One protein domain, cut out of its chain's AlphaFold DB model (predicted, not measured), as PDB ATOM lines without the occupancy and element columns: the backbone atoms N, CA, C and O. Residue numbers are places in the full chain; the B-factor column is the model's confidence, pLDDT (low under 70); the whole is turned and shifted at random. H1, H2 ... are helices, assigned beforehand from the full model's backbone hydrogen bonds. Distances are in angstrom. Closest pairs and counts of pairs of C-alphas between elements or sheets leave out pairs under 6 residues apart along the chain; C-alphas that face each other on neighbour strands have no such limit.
ATOM      1  N   HIS A 282     123.219 -56.180  41.406       90.62
ATOM      2  CA  HIS A 282     123.789 -56.288  40.059       90.62
ATOM      3  C   HIS A 282     124.704 -55.119  39.663       90.62
ATOM      4  O   HIS A 282     125.585 -55.310  38.824       90.62
ATOM      5  N   ARG A 283     124.555 -53.940  40.280       93.12
ATOM      6  CA  ARG A 283     125.439 -52.788  40.062       93.12
ATOM      7  C   ARG A 283     126.870 -53.078  40.506       93.12
ATOM      8  O   ARG A 283     127.803 -52.733  39.776       93.12
ATOM      9  N   SER A 284     127.072 -53.742  41.650       93.94
ATOM     10  CA  SER A 284     128.421 -54.055  42.143       93.94
ATOM     11  C   SER A 284     129.109 -55.088  41.254       93.94
ATOM     12  O   SER A 284     130.267 -54.905  40.875       93.94
ATOM     13  N   ARG A 285     128.376 -56.131  40.840       92.88
ATOM     14  CA  ARG A 285     128.884 -57.147  39.913       92.88
ATOM     15  C   ARG A 285     129.239 -56.556  38.552       92.88
ATOM     16  O   ARG A 285     130.349 -56.778  38.076       92.88
ATOM     17  N   PHE A 286     128.328 -55.790  37.953       94.06
ATOM     18  CA  PHE A 286     128.567 -55.178  36.649       94.06
ATOM     19  C   PHE A 286     129.799 -54.278  36.684       94.06
ATOM     20  O   PHE A 286     130.703 -54.433  35.867       94.06
ATOM     21  N   THR A 287     129.886 -53.393  37.679       96.25
ATOM     22  CA  THR A 287     131.033 -52.489  37.835       96.25
ATOM     23  C   THR A 287     132.336 -53.266  38.001       96.25
ATOM     24  O   THR A 287     133.338 -52.940  37.366       96.25
ATOM     25  N   SER A 288     132.318 -54.324  38.811       96.00
ATOM     26  CA  SER A 288     133.463 -55.208  39.002       96.00
ATOM     27  C   SER A 288     133.953 -55.825  37.689       96.00
ATOM     28  O   SER A 288     135.140 -55.740  37.365       96.00
ATOM     29  N   GLU A 289     133.048 -56.380  36.886       95.31
ATOM     30  CA  GLU A 289     133.390 -56.986  35.600       95.31
ATOM     31  C   GLU A 289     133.817 -55.931  34.560       95.31
ATOM     32  O   GLU A 289     134.704 -56.200  33.746       95.31
ATOM     33  N   MET A 290     133.277 -54.704  34.612       96.56
ATOM     34  CA  MET A 290     133.722 -53.596  33.754       96.56
ATOM     35  C   MET A 290     135.135 -53.125  34.105       96.56
ATOM     36  O   MET A 290     135.937 -52.872  33.206       96.56
ATOM     37  N   ILE A 291     135.480 -53.063  35.392       97.19
ATOM     38  CA  ILE A 291     136.845 -52.755  35.838       97.19
ATOM     39  C   ILE A 291     137.824 -53.834  35.355       97.19
ATOM     40  O   ILE A 291     138.909 -53.506  34.870       97.19
ATOM     41  N   GLN A 292     137.433 -55.114  35.378       95.25
ATOM     42  CA  GLN A 292     138.233 -56.167  34.746       95.25
ATOM     43  C   GLN A 292     138.357 -55.949  33.231       95.25
ATOM     44  O   GLN A 292     139.461 -56.012  32.695       95.25
ATOM     45  N   ALA A 293     137.263 -55.642  32.531       95.19
ATOM     46  CA  ALA A 293     137.284 -55.388  31.091       95.19
ATOM     47  C   ALA A 293     138.198 -54.207  30.708       95.19
ATOM     48  O   ALA A 293     138.878 -54.263  29.680       95.19
ATOM     49  N   TYR A 294     138.272 -53.173  31.549       96.00
ATOM     50  CA  TYR A 294     139.240 -52.082  31.423       96.00
ATOM     51  C   TYR A 294     140.686 -52.575  31.502       96.00
ATOM     52  O   TYR A 294     141.488 -52.234  30.633       96.00
ATOM     53  N   ARG A 295     141.020 -53.453  32.454       93.19
ATOM     54  CA  ARG A 295     142.372 -54.037  32.554       93.19
ATOM     55  C   ARG A 295     142.794 -54.813  31.312       93.19
ATOM     56  O   ARG A 295     143.974 -54.830  30.978       93.19
ATOM     57  N   TYR A 296     141.840 -55.439  30.627       93.69
ATOM     58  CA  TYR A 296     142.080 -56.146  29.367       93.69
ATOM     59  C   TYR A 296     141.953 -55.244  28.125       93.69
ATOM     60  O   TYR A 296     142.027 -55.736  27.000       93.69
ATOM     61  N   GLY A 297     141.785 -53.930  28.305       94.44
ATOM     62  CA  GLY A 297     141.784 -52.942  27.226       94.44
ATOM     63  C   GLY A 297     140.490 -52.869  26.411       94.44
ATOM     64  O   GLY A 297     140.495 -52.292  25.324       94.44
ATOM     65  N   PHE A 298     139.383 -53.441  26.896       93.81
ATOM     66  CA  PHE A 298     138.090 -53.355  26.205       93.81
ATOM     67  C   PHE A 298     137.367 -52.028  26.454       93.81
ATOM     68  O   PHE A 298     136.706 -51.517  25.551       93.81
ATOM     69  N   VAL A 299     137.492 -51.484  27.666       95.44
ATOM     70  CA  VAL A 299     136.860 -50.233  28.112       95.44
ATOM     71  C   VAL A 299     137.954 -49.215  28.430       95.44
ATOM     72  O   VAL A 299     139.037 -49.598  28.863       95.44
ATOM     73  N   THR A 300     137.708 -47.926  28.197       96.38
ATOM     74  CA  THR A 300     138.668 -46.859  28.522       96.38
ATOM     75  C   THR A 300     138.535 -46.405  29.974       96.38
ATOM     76  O   THR A 300     137.451 -46.451  30.552       96.38
ATOM     77  N   GLU A 301     139.621 -45.887  30.554       96.56
ATOM     78  CA  GLU A 301     139.623 -45.377  31.933       96.56
ATOM     79  C   GLU A 301     138.566 -44.285  32.155       96.56
ATOM     80  O   GLU A 301     137.816 -44.337  33.124       96.56
ATOM     81  N   SER A 302     138.448 -43.332  31.221       97.31
ATOM     82  CA  SER A 302     137.447 -42.259  31.295       97.31
ATOM     83  C   SER A 302     136.023 -42.804  31.424       97.31
ATOM     84  O   SER A 302     135.243 -42.266  32.205       97.31
ATOM     85  N   LYS A 303     135.696 -43.894  30.717       97.44
ATOM     86  CA  LYS A 303     134.364 -44.506  30.776       97.44
ATOM     87  C   LYS A 303     134.144 -45.326  32.041       97.44
ATOM     88  O   LYS A 303     133.025 -45.356  32.535       97.44
ATOM     89  N   ILE A 304     135.192 -45.926  32.605       98.00
ATOM     90  CA  ILE A 304     135.111 -46.548  33.933       98.00
ATOM     91  C   ILE A 304     134.892 -45.504  35.022       98.00
ATOM     92  O   ILE A 304     134.048 -45.716  35.885       98.00
ATOM     93  N   ARG A 305     135.609 -44.375  34.980       98.31
ATOM     94  CA  ARG A 305     135.410 -43.280  35.941       98.31
ATOM     95  C   ARG A 305     133.978 -42.746  35.875       98.31
ATOM     96  O   ARG A 305     133.339 -42.639  36.912       98.31
ATOM     97  N   GLU A 306     133.462 -42.513  34.668       98.25
ATOM     98  CA  GLU A 306     132.070 -42.096  34.449       98.25
ATOM     99  C   GLU A 306     131.071 -43.138  34.975       98.25
ATOM    100  O   GLU A 306     130.160 -42.783  35.716       98.25
ATOM    101  N   LEU A 307     131.273 -44.426  34.670       98.06
ATOM    102  CA  LEU A 307     130.426 -45.516  35.164       98.06
ATOM    103  C   LEU A 307     130.385 -45.563  36.697       98.06
ATOM    104  O   LEU A 307     129.310 -45.663  37.286       98.06
ATOM    105  N   VAL A 308     131.558 -45.523  37.331       97.88
ATOM    106  CA  VAL A 308     131.696 -45.602  38.787       97.88
ATOM    107  C   VAL A 308     131.069 -44.383  39.449       97.88
ATOM    108  O   VAL A 308     130.337 -44.541  40.421       97.88
ATOM    109  N   GLU A 309     131.297 -43.182  38.918       97.69
ATOM    110  CA  GLU A 309     130.682 -41.970  39.455       97.69
ATOM    111  C   GLU A 309     129.154 -42.024  39.364       97.69
ATOM    112  O   GLU A 309     128.466 -41.879  40.379       97.69
ATOM    113  N   GLY A 310     128.634 -42.378  38.188       97.12
ATOM    114  CA  GLY A 310     127.200 -42.451  37.951       97.12
ATOM    115  C   GLY A 310     126.488 -43.484  38.826       97.12
ATOM    116  O   GLY A 310     125.459 -43.181  39.426       97.12
ATOM    117  N   ILE A 311     127.030 -44.702  38.933       96.19
ATOM    118  CA  ILE A 311     126.399 -45.782  39.710       96.19
ATOM    119  C   ILE A 311     126.481 -45.520  41.220       96.19
ATOM    120  O   ILE A 311     125.510 -45.762  41.937       96.19
ATOM    121  N   PHE A 312     127.637 -45.077  41.723       95.69
ATOM    122  CA  PHE A 312     127.904 -45.068  43.166       95.69
ATOM    123  C   PHE A 312     127.638 -43.722  43.842       95.69
ATOM    124  O   PHE A 312     127.407 -43.702  45.052       95.69
ATOM    125  N   TYR A 313     127.669 -42.610  43.103       94.19
ATOM    126  CA  TYR A 313     127.500 -41.269  43.672       94.19
ATOM    127  C   TYR A 313     126.295 -40.508  43.119       94.19
ATOM    128  O   TYR A 313     125.699 -39.743  43.881       94.19
ATOM    129  N   ASP A 314     125.911 -40.742  41.861       94.69
ATOM    130  CA  ASP A 314     124.787 -40.030  41.230       94.69
ATOM    131  C   ASP A 314     123.471 -40.826  41.254       94.69
ATOM    132  O   ASP A 314     122.410 -40.281  40.957       94.69
ATOM    133  N   GLY A 315     123.516 -42.103  41.647       91.56
ATOM    134  CA  GLY A 315     122.329 -42.948  41.792       91.56
ATOM    135  C   GLY A 315     121.775 -43.496  40.475       91.56
ATOM    136  O   GLY A 315     120.620 -43.915  40.436       91.56
ATOM    137  N   ASN A 316     122.579 -43.516  39.408       95.56
ATOM    138  CA  ASN A 316     122.182 -44.124  38.142       95.56
ATOM    139  C   ASN A 316     122.023 -45.644  38.279       95.56
ATOM    140  O   ASN A 316     122.707 -46.314  39.064       95.56
ATOM    141  N   ASP A 317     121.122 -46.198  37.476       92.00
ATOM    142  CA  ASP A 317     120.833 -47.624  37.463       92.00
ATOM    143  C   ASP A 317     121.781 -48.426  36.549       92.00
ATOM    144  O   ASP A 317     122.683 -47.913  35.874       92.00
ATOM    145  N   LEU A 318     121.581 -49.746  36.551       90.44
ATOM    146  CA  LEU A 318     122.353 -50.669  35.725       90.44
ATOM    147  C   LEU A 318     122.086 -50.480  34.225       90.44
ATOM    148  O   LEU A 318     122.962 -50.765  33.407       90.44
ATOM    149  N   GLU A 319     120.890 -50.032  33.845       89.31
ATOM    150  CA  GLU A 319     120.534 -49.841  32.443       89.31
ATOM    151  C   GLU A 319     121.354 -48.701  31.840       89.31
ATOM    152  O   GLU A 319     121.979 -48.873  30.788       89.31
ATOM    153  N   TRP A 320     121.422 -47.577  32.552       94.75
ATOM    154  CA  TRP A 320     122.284 -46.453  32.220       94.75
ATOM    155  C   TRP A 320     123.746 -46.891  32.092       94.75
ATOM    156  O   TRP A 320     124.377 -46.649  31.060       94.75
ATOM    157  N   GLY A 321     124.269 -47.605  33.096       93.38
ATOM    158  CA  GLY A 321     125.662 -48.060  33.096       93.38
ATOM    159  C   GLY A 321     125.969 -49.013  31.939       93.38
ATOM    160  O   GLY A 321     127.012 -48.912  31.293       93.38
ATOM    161  N   SER A 322     125.032 -49.907  31.620       91.12
ATOM    162  CA  SER A 322     125.134 -50.819  30.481       91.12
ATOM    163  C   SER A 322     125.198 -50.051  29.158       91.12
ATOM    164  O   SER A 322     126.126 -50.265  28.375       91.12
ATOM    165  N   LYS A 323     124.271 -49.112  28.921       91.75
ATOM    166  CA  LYS A 323     124.254 -48.268  27.711       91.75
ATOM    167  C   LYS A 323     125.566 -47.505  27.548       91.75
ATOM    168  O   LYS A 323     126.203 -47.615  26.500       91.75
ATOM    169  N   LEU A 324     126.022 -46.840  28.611       94.56
ATOM    170  CA  LEU A 324     127.279 -46.090  28.633       94.56
ATOM    171  C   LEU A 324     128.471 -46.930  28.140       94.56
ATOM    172  O   LEU A 324     129.275 -46.478  27.315       94.56
ATOM    173  N   ILE A 325     128.599 -48.165  28.629       94.25
ATOM    174  CA  ILE A 325     129.713 -49.035  28.246       94.25
ATOM    175  C   ILE A 325     129.534 -49.582  26.829       94.25
ATOM    176  O   ILE A 325     130.442 -49.468  26.004       94.25
ATOM    177  N   TRP A 326     128.373 -50.146  26.500       90.19
ATOM    178  CA  TRP A 326     128.164 -50.775  25.195       90.19
ATOM    179  C   TRP A 326     128.212 -49.793  24.025       90.19
ATOM    180  O   TRP A 326     128.567 -50.190  22.914       90.19
ATOM    181  N   GLU A 327     127.871 -48.525  24.239       91.88
ATOM    182  CA  GLU A 327     127.979 -47.476  23.222       91.88
ATOM    183  C   GLU A 327     129.415 -46.970  23.047       91.88
ATOM    184  O   GLU A 327     129.800 -46.599  21.940       91.88
ATOM    185  N   SER A 328     130.233 -47.012  24.102       91.56
ATOM    186  CA  SER A 328     131.613 -46.507  24.064       91.56
ATOM    187  C   SER A 328     132.651 -47.525  23.574       91.56
ATOM    188  O   SER A 328     133.751 -47.147  23.160       91.56
ATOM    189  N   VAL A 329     132.321 -48.817  23.582       92.06
ATOM    190  CA  VAL A 329     133.257 -49.896  23.237       92.06
ATOM    191  C   VAL A 329     133.325 -50.119  21.725       92.06
ATOM    192  O   VAL A 329     132.342 -50.471  21.073       92.06
ATOM    193  N   LYS A 330     134.537 -50.014  21.164       89.56
ATOM    194  CA  LYS A 330     134.797 -50.248  19.729       89.56
ATOM    195  C   LYS A 330     134.564 -51.703  19.312       89.56
ATOM    196  O   LYS A 330     133.988 -51.962  18.262       89.56
ATOM    197  N   ASN A 331     135.016 -52.663  20.125       88.62
ATOM    198  CA  ASN A 331     134.901 -54.096  19.843       88.62
ATOM    199  C   ASN A 331     133.854 -54.765  20.745       88.62
ATOM    200  O   ASN A 331     134.193 -55.515  21.665       88.62
ATOM    201  N   LYS A 332     132.571 -54.508  20.464       88.69
ATOM    202  CA  LYS A 332     131.443 -55.068  21.231       88.69
ATOM    203  C   LYS A 332     131.462 -56.599  21.264       88.69
ATOM    204  O   LYS A 332     131.248 -57.206  22.306       88.69
ATOM    205  N   THR A 333     131.810 -57.238  20.145       86.56
ATOM    206  CA  THR A 333     131.905 -58.707  20.068       86.56
ATOM    207  C   THR A 333     132.992 -59.257  20.994       86.56
ATOM    208  O   THR A 333     132.786 -60.276  21.652       86.56
ATOM    209  N   GLY A 334     134.149 -58.591  21.057       89.31
ATOM    210  CA  GLY A 334     135.242 -58.951  21.958       89.31
ATOM    211  C   GLY A 334     134.834 -58.840  23.424       89.31
ATOM    212  O   GLY A 334     134.999 -59.803  24.169       89.31
ATOM    213  N   LEU A 335     134.219 -57.715  23.801       89.75
ATOM    214  CA  LEU A 335     133.724 -57.502  25.161       89.75
ATOM    215  C   LEU A 335     132.661 -58.539  25.553       89.75
ATOM    216  O   LEU A 335     132.760 -59.153  26.609       89.75
ATOM    217  N   HIS A 336     131.690 -58.816  24.681       87.44
ATOM    218  CA  HIS A 336     130.671 -59.838  24.932       87.44
ATOM    219  C   HIS A 336     131.284 -61.230  25.165       87.44
ATOM    220  O   HIS A 336     130.870 -61.966  26.060       87.44
ATOM    221  N   ARG A 337     132.297 -61.609  24.374       87.00
ATOM    222  CA  ARG A 337     133.011 -62.884  24.558       87.00
ATOM    223  C   ARG A 337     133.807 -62.929  25.861       87.00
ATOM    224  O   ARG A 337     133.938 -64.012  26.428       87.00
ATOM    225  N   PHE A 338     134.327 -61.787  26.305       89.44
ATOM    226  CA  PHE A 338     135.034 -61.652  27.574       89.44
ATOM    227  C   PHE A 338     134.081 -61.816  28.768       89.44
ATOM    228  O   PHE A 338     134.342 -62.636  29.640       89.44
ATOM    229  N   LEU A 339     132.947 -61.109  28.765       86.81
ATOM    230  CA  LEU A 339     132.035 -61.031  29.913       86.81
ATOM    231  C   LEU A 339     131.119 -62.246  30.115       86.81
ATOM    232  O   LEU A 339     130.500 -62.331  31.164       86.81
ATOM    233  N   ARG A 340     130.994 -63.142  29.124       73.81
ATOM    234  CA  ARG A 340     130.187 -64.387  29.135       73.81
ATOM    235  C   ARG A 340     128.913 -64.340  30.005       73.81
ATOM    236  O   ARG A 340     128.954 -64.616  31.197       73.81
ATOM    237  N   GLY A 341     127.758 -64.126  29.375       70.62
ATOM    238  CA  GLY A 341     126.451 -64.143  30.058       70.62
ATOM    239  C   GLY A 341     125.738 -62.791  30.083       70.62
ATOM    240  O   GLY A 341     124.613 -62.709  30.562       70.62
ATOM    241  N   TYR A 342     126.360 -61.754  29.520       72.25
ATOM    242  CA  TYR A 342     125.697 -60.494  29.192       72.25
ATOM    243  C   TYR A 342     125.018 -60.582  27.826       72.25
ATOM    244  O   TYR A 342     125.572 -61.225  26.934       72.25
ATOM    245  N   PRO A 343     123.860 -59.932  27.625       62.31
ATOM    246  CA  PRO A 343     123.217 -59.897  26.319       62.31
ATOM    247  C   PRO A 343     124.095 -59.151  25.294       62.31
ATOM    248  O   PRO A 343     124.843 -58.235  25.637       62.31
ATOM    249  N   ARG A 344     124.030 -59.568  24.018       54.94
ATOM    250  CA  ARG A 344     124.790 -58.949  22.906       54.94
ATOM    251  C   ARG A 344     124.352 -57.522  22.588       54.94
ATOM    252  O   ARG A 344     125.128 -56.762  22.013       54.94
ATOM    253  N   GLU A 345     123.121 -57.194  22.944       56.56
ATOM    254  CA  GLU A 345     122.493 -55.889  22.798       56.56
ATOM    255  C   GLU A 345     122.006 -55.463  24.186       56.56
ATOM    256  O   GLU A 345     121.714 -56.323  25.022       56.56
ATOM    257  N   VAL A 346     121.988 -54.154  24.461       54.41
ATOM    258  CA  VAL A 346     121.517 -53.603  25.741       54.41
ATOM    259  C   VAL A 346     120.178 -54.258  26.081       54.41
ATOM    260  O   VAL A 346     119.294 -54.291  25.232       54.41
ATOM    261  N   TRP A 347     120.106 -54.830  27.285       53.44
ATOM    262  CA  TRP A 347     118.966 -55.516  27.889       53.44
ATOM    263  C   TRP A 347     117.615 -55.241  27.206       53.44
ATOM    264  O   TRP A 347     117.166 -54.100  27.152       53.44
ATOM    265  N   GLY A 348     116.956 -56.286  26.700       45.62
ATOM    266  CA  GLY A 348     115.588 -56.158  26.201       45.62
ATOM    267  C   GLY A 348     114.605 -55.952  27.358       45.62
ATOM    268  O   GLY A 348     114.663 -56.674  28.355       45.62
ATOM    269  N   GLU A 349     113.694 -54.989  27.221       41.78
ATOM    270  CA  GLU A 349     112.514 -54.886  28.084       41.78
ATOM    271  C   GLU A 349     111.537 -56.027  27.773       41.78
ATOM    272  O   GLU A 349     111.105 -56.193  26.625       41.78
ATOM    273  N   ASP A 350     111.117 -56.772  28.800       49.09
ATOM    274  CA  ASP A 350     109.868 -57.530  28.732       49.09
ATOM    275  C   ASP A 350     108.702 -56.538  28.649       49.09
ATOM    276  O   ASP A 350     108.237 -56.017  29.669       49.09
ATOM    277  N   ARG A 351     108.234 -56.255  27.428       45.81
ATOM    278  CA  ARG A 351     107.146 -55.296  27.176       45.81
ATOM    279  C   ARG A 351     105.833 -55.662  27.877       45.81
ATOM    280  O   ARG A 351     104.975 -54.795  28.003       45.81
ATOM    281  N   GLU A 352     105.667 -56.901  28.344       45.38
ATOM    282  CA  GLU A 352     104.464 -57.333  29.064       45.38
ATOM    283  C   GLU A 352     104.582 -57.203  30.590       45.38
ATOM    284  O   GLU A 352     103.558 -57.130  31.272       45.38
ATOM    285  N   LYS A 353     105.801 -57.183  31.153       46.84
ATOM    286  CA  LYS A 353     106.017 -57.286  32.613       46.84
ATOM    287  C   LYS A 353     106.932 -56.227  33.221       46.84
ATOM    288  O   LYS A 353     107.085 -56.220  34.442       46.84
ATOM    289  N   GLY A 354     107.553 -55.363  32.414       44.09
ATOM    290  CA  GLY A 354     108.437 -54.295  32.899       44.09
ATOM    291  C   GLY A 354     109.652 -54.809  33.683       44.09
ATOM    292  O   GLY A 354     110.135 -54.133  34.586       44.09
ATOM    293  N   ARG A 355     110.117 -56.034  33.397       38.41
ATOM    294  CA  ARG A 355     111.304 -56.645  34.019       38.41
ATOM    295  C   ARG A 355     112.393 -56.857  32.973       38.41
ATOM    296  O   ARG A 355     112.101 -57.244  31.844       38.41
ATOM    297  N   LEU A 356     113.645 -56.653  33.377       48.69
ATOM    298  CA  LEU A 356     114.814 -57.026  32.581       48.69
ATOM    299  C   LEU A 356     114.906 -58.557  32.532       48.69
ATOM    300  O   LEU A 356     114.975 -59.208  33.577       48.69
ATOM    301  N   ILE A 357     114.922 -59.130  31.329       42.12
ATOM    302  CA  ILE A 357     115.223 -60.551  31.113       42.12
ATOM    303  C   ILE A 357     116.511 -60.642  30.291       42.12
ATOM    304  O   ILE A 357     116.656 -59.901  29.314       42.12
ATOM    305  N   PRO A 358     117.455 -61.541  30.621       41.47
ATOM    306  CA  PRO A 358     118.475 -61.919  29.655       41.47
ATOM    307  C   PRO A 358     117.770 -62.439  28.397       41.47
ATOM    308  O   PRO A 358     116.947 -63.351  28.480       41.47
ATOM    309  N   LEU A 359     118.062 -61.837  27.239       38.53
ATOM    310  CA  LEU A 359     117.652 -62.393  25.950       38.53
ATOM    311  C   LEU A 359     118.263 -63.797  25.869       38.53
ATOM    312  O   LEU A 359     119.486 -63.936  25.808       38.53
ATOM    313  N   ASN A 360     117.417 -64.821  25.992       32.25
ATOM    314  CA  ASN A 360     117.839 -66.216  25.953       32.25
ATOM    315  C   ASN A 360     118.604 -66.520  24.651       32.25
ATOM    316  O   ASN A 360     118.347 -65.907  23.614       32.25
ATOM    317  N   PHE A 361     119.541 -67.461  24.791       36.97
ATOM    318  CA  PHE A 361     120.496 -68.002  23.817       36.97
ATOM    319  C   PHE A 361     120.017 -68.160  22.372       36.97
ATOM    320  O   PHE A 361     118.880 -68.642  22.172       36.97
TER     321      PHE A 361
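This is residues 282 to 361 of the 361 residues of an uncharacterized protein of bacterium ADurb.Bin363 (UniProt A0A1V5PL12). Three helices, H1, H2 and H3, form an up-and-down bundle, each running against the one before it. Short H4 crosses beside H1, and a tail, residues 340 to 361, makes the length. The printed part has 80 residues with four named helices, all helix by class, and is compact: radius of gyration of the C-alphas 12.5 A, spans 37 by 29 by 19 A.

Find C-alpha 282 at (123.789, -56.288, 40.059), where H1, residues 282 to 295, begins its 20.2 A. H2, residues 301 to 312, spans 16.2 A; H3, residues 318 to 328, 15.5 A; H4, residues 332 to 339, 10.5 A, ending at (132.035, -61.031, 29.913).

H1 and H2, a hairpin, touch at C-alphas 291 and 304, the closest, 6.7 A. H2 and H3, a hairpin, touch at 307 and 321, 5.8 A. H1 touches H4 with residues 289 to 293 alone, closest C-alphas 289 and 339, 7.1 A. In H1 to H4 every O i to N i+4 pair is within hydrogen-bond range.

The printed part has no cut; its three links are tight. Residues 343 to 361 are under pLDDT 70.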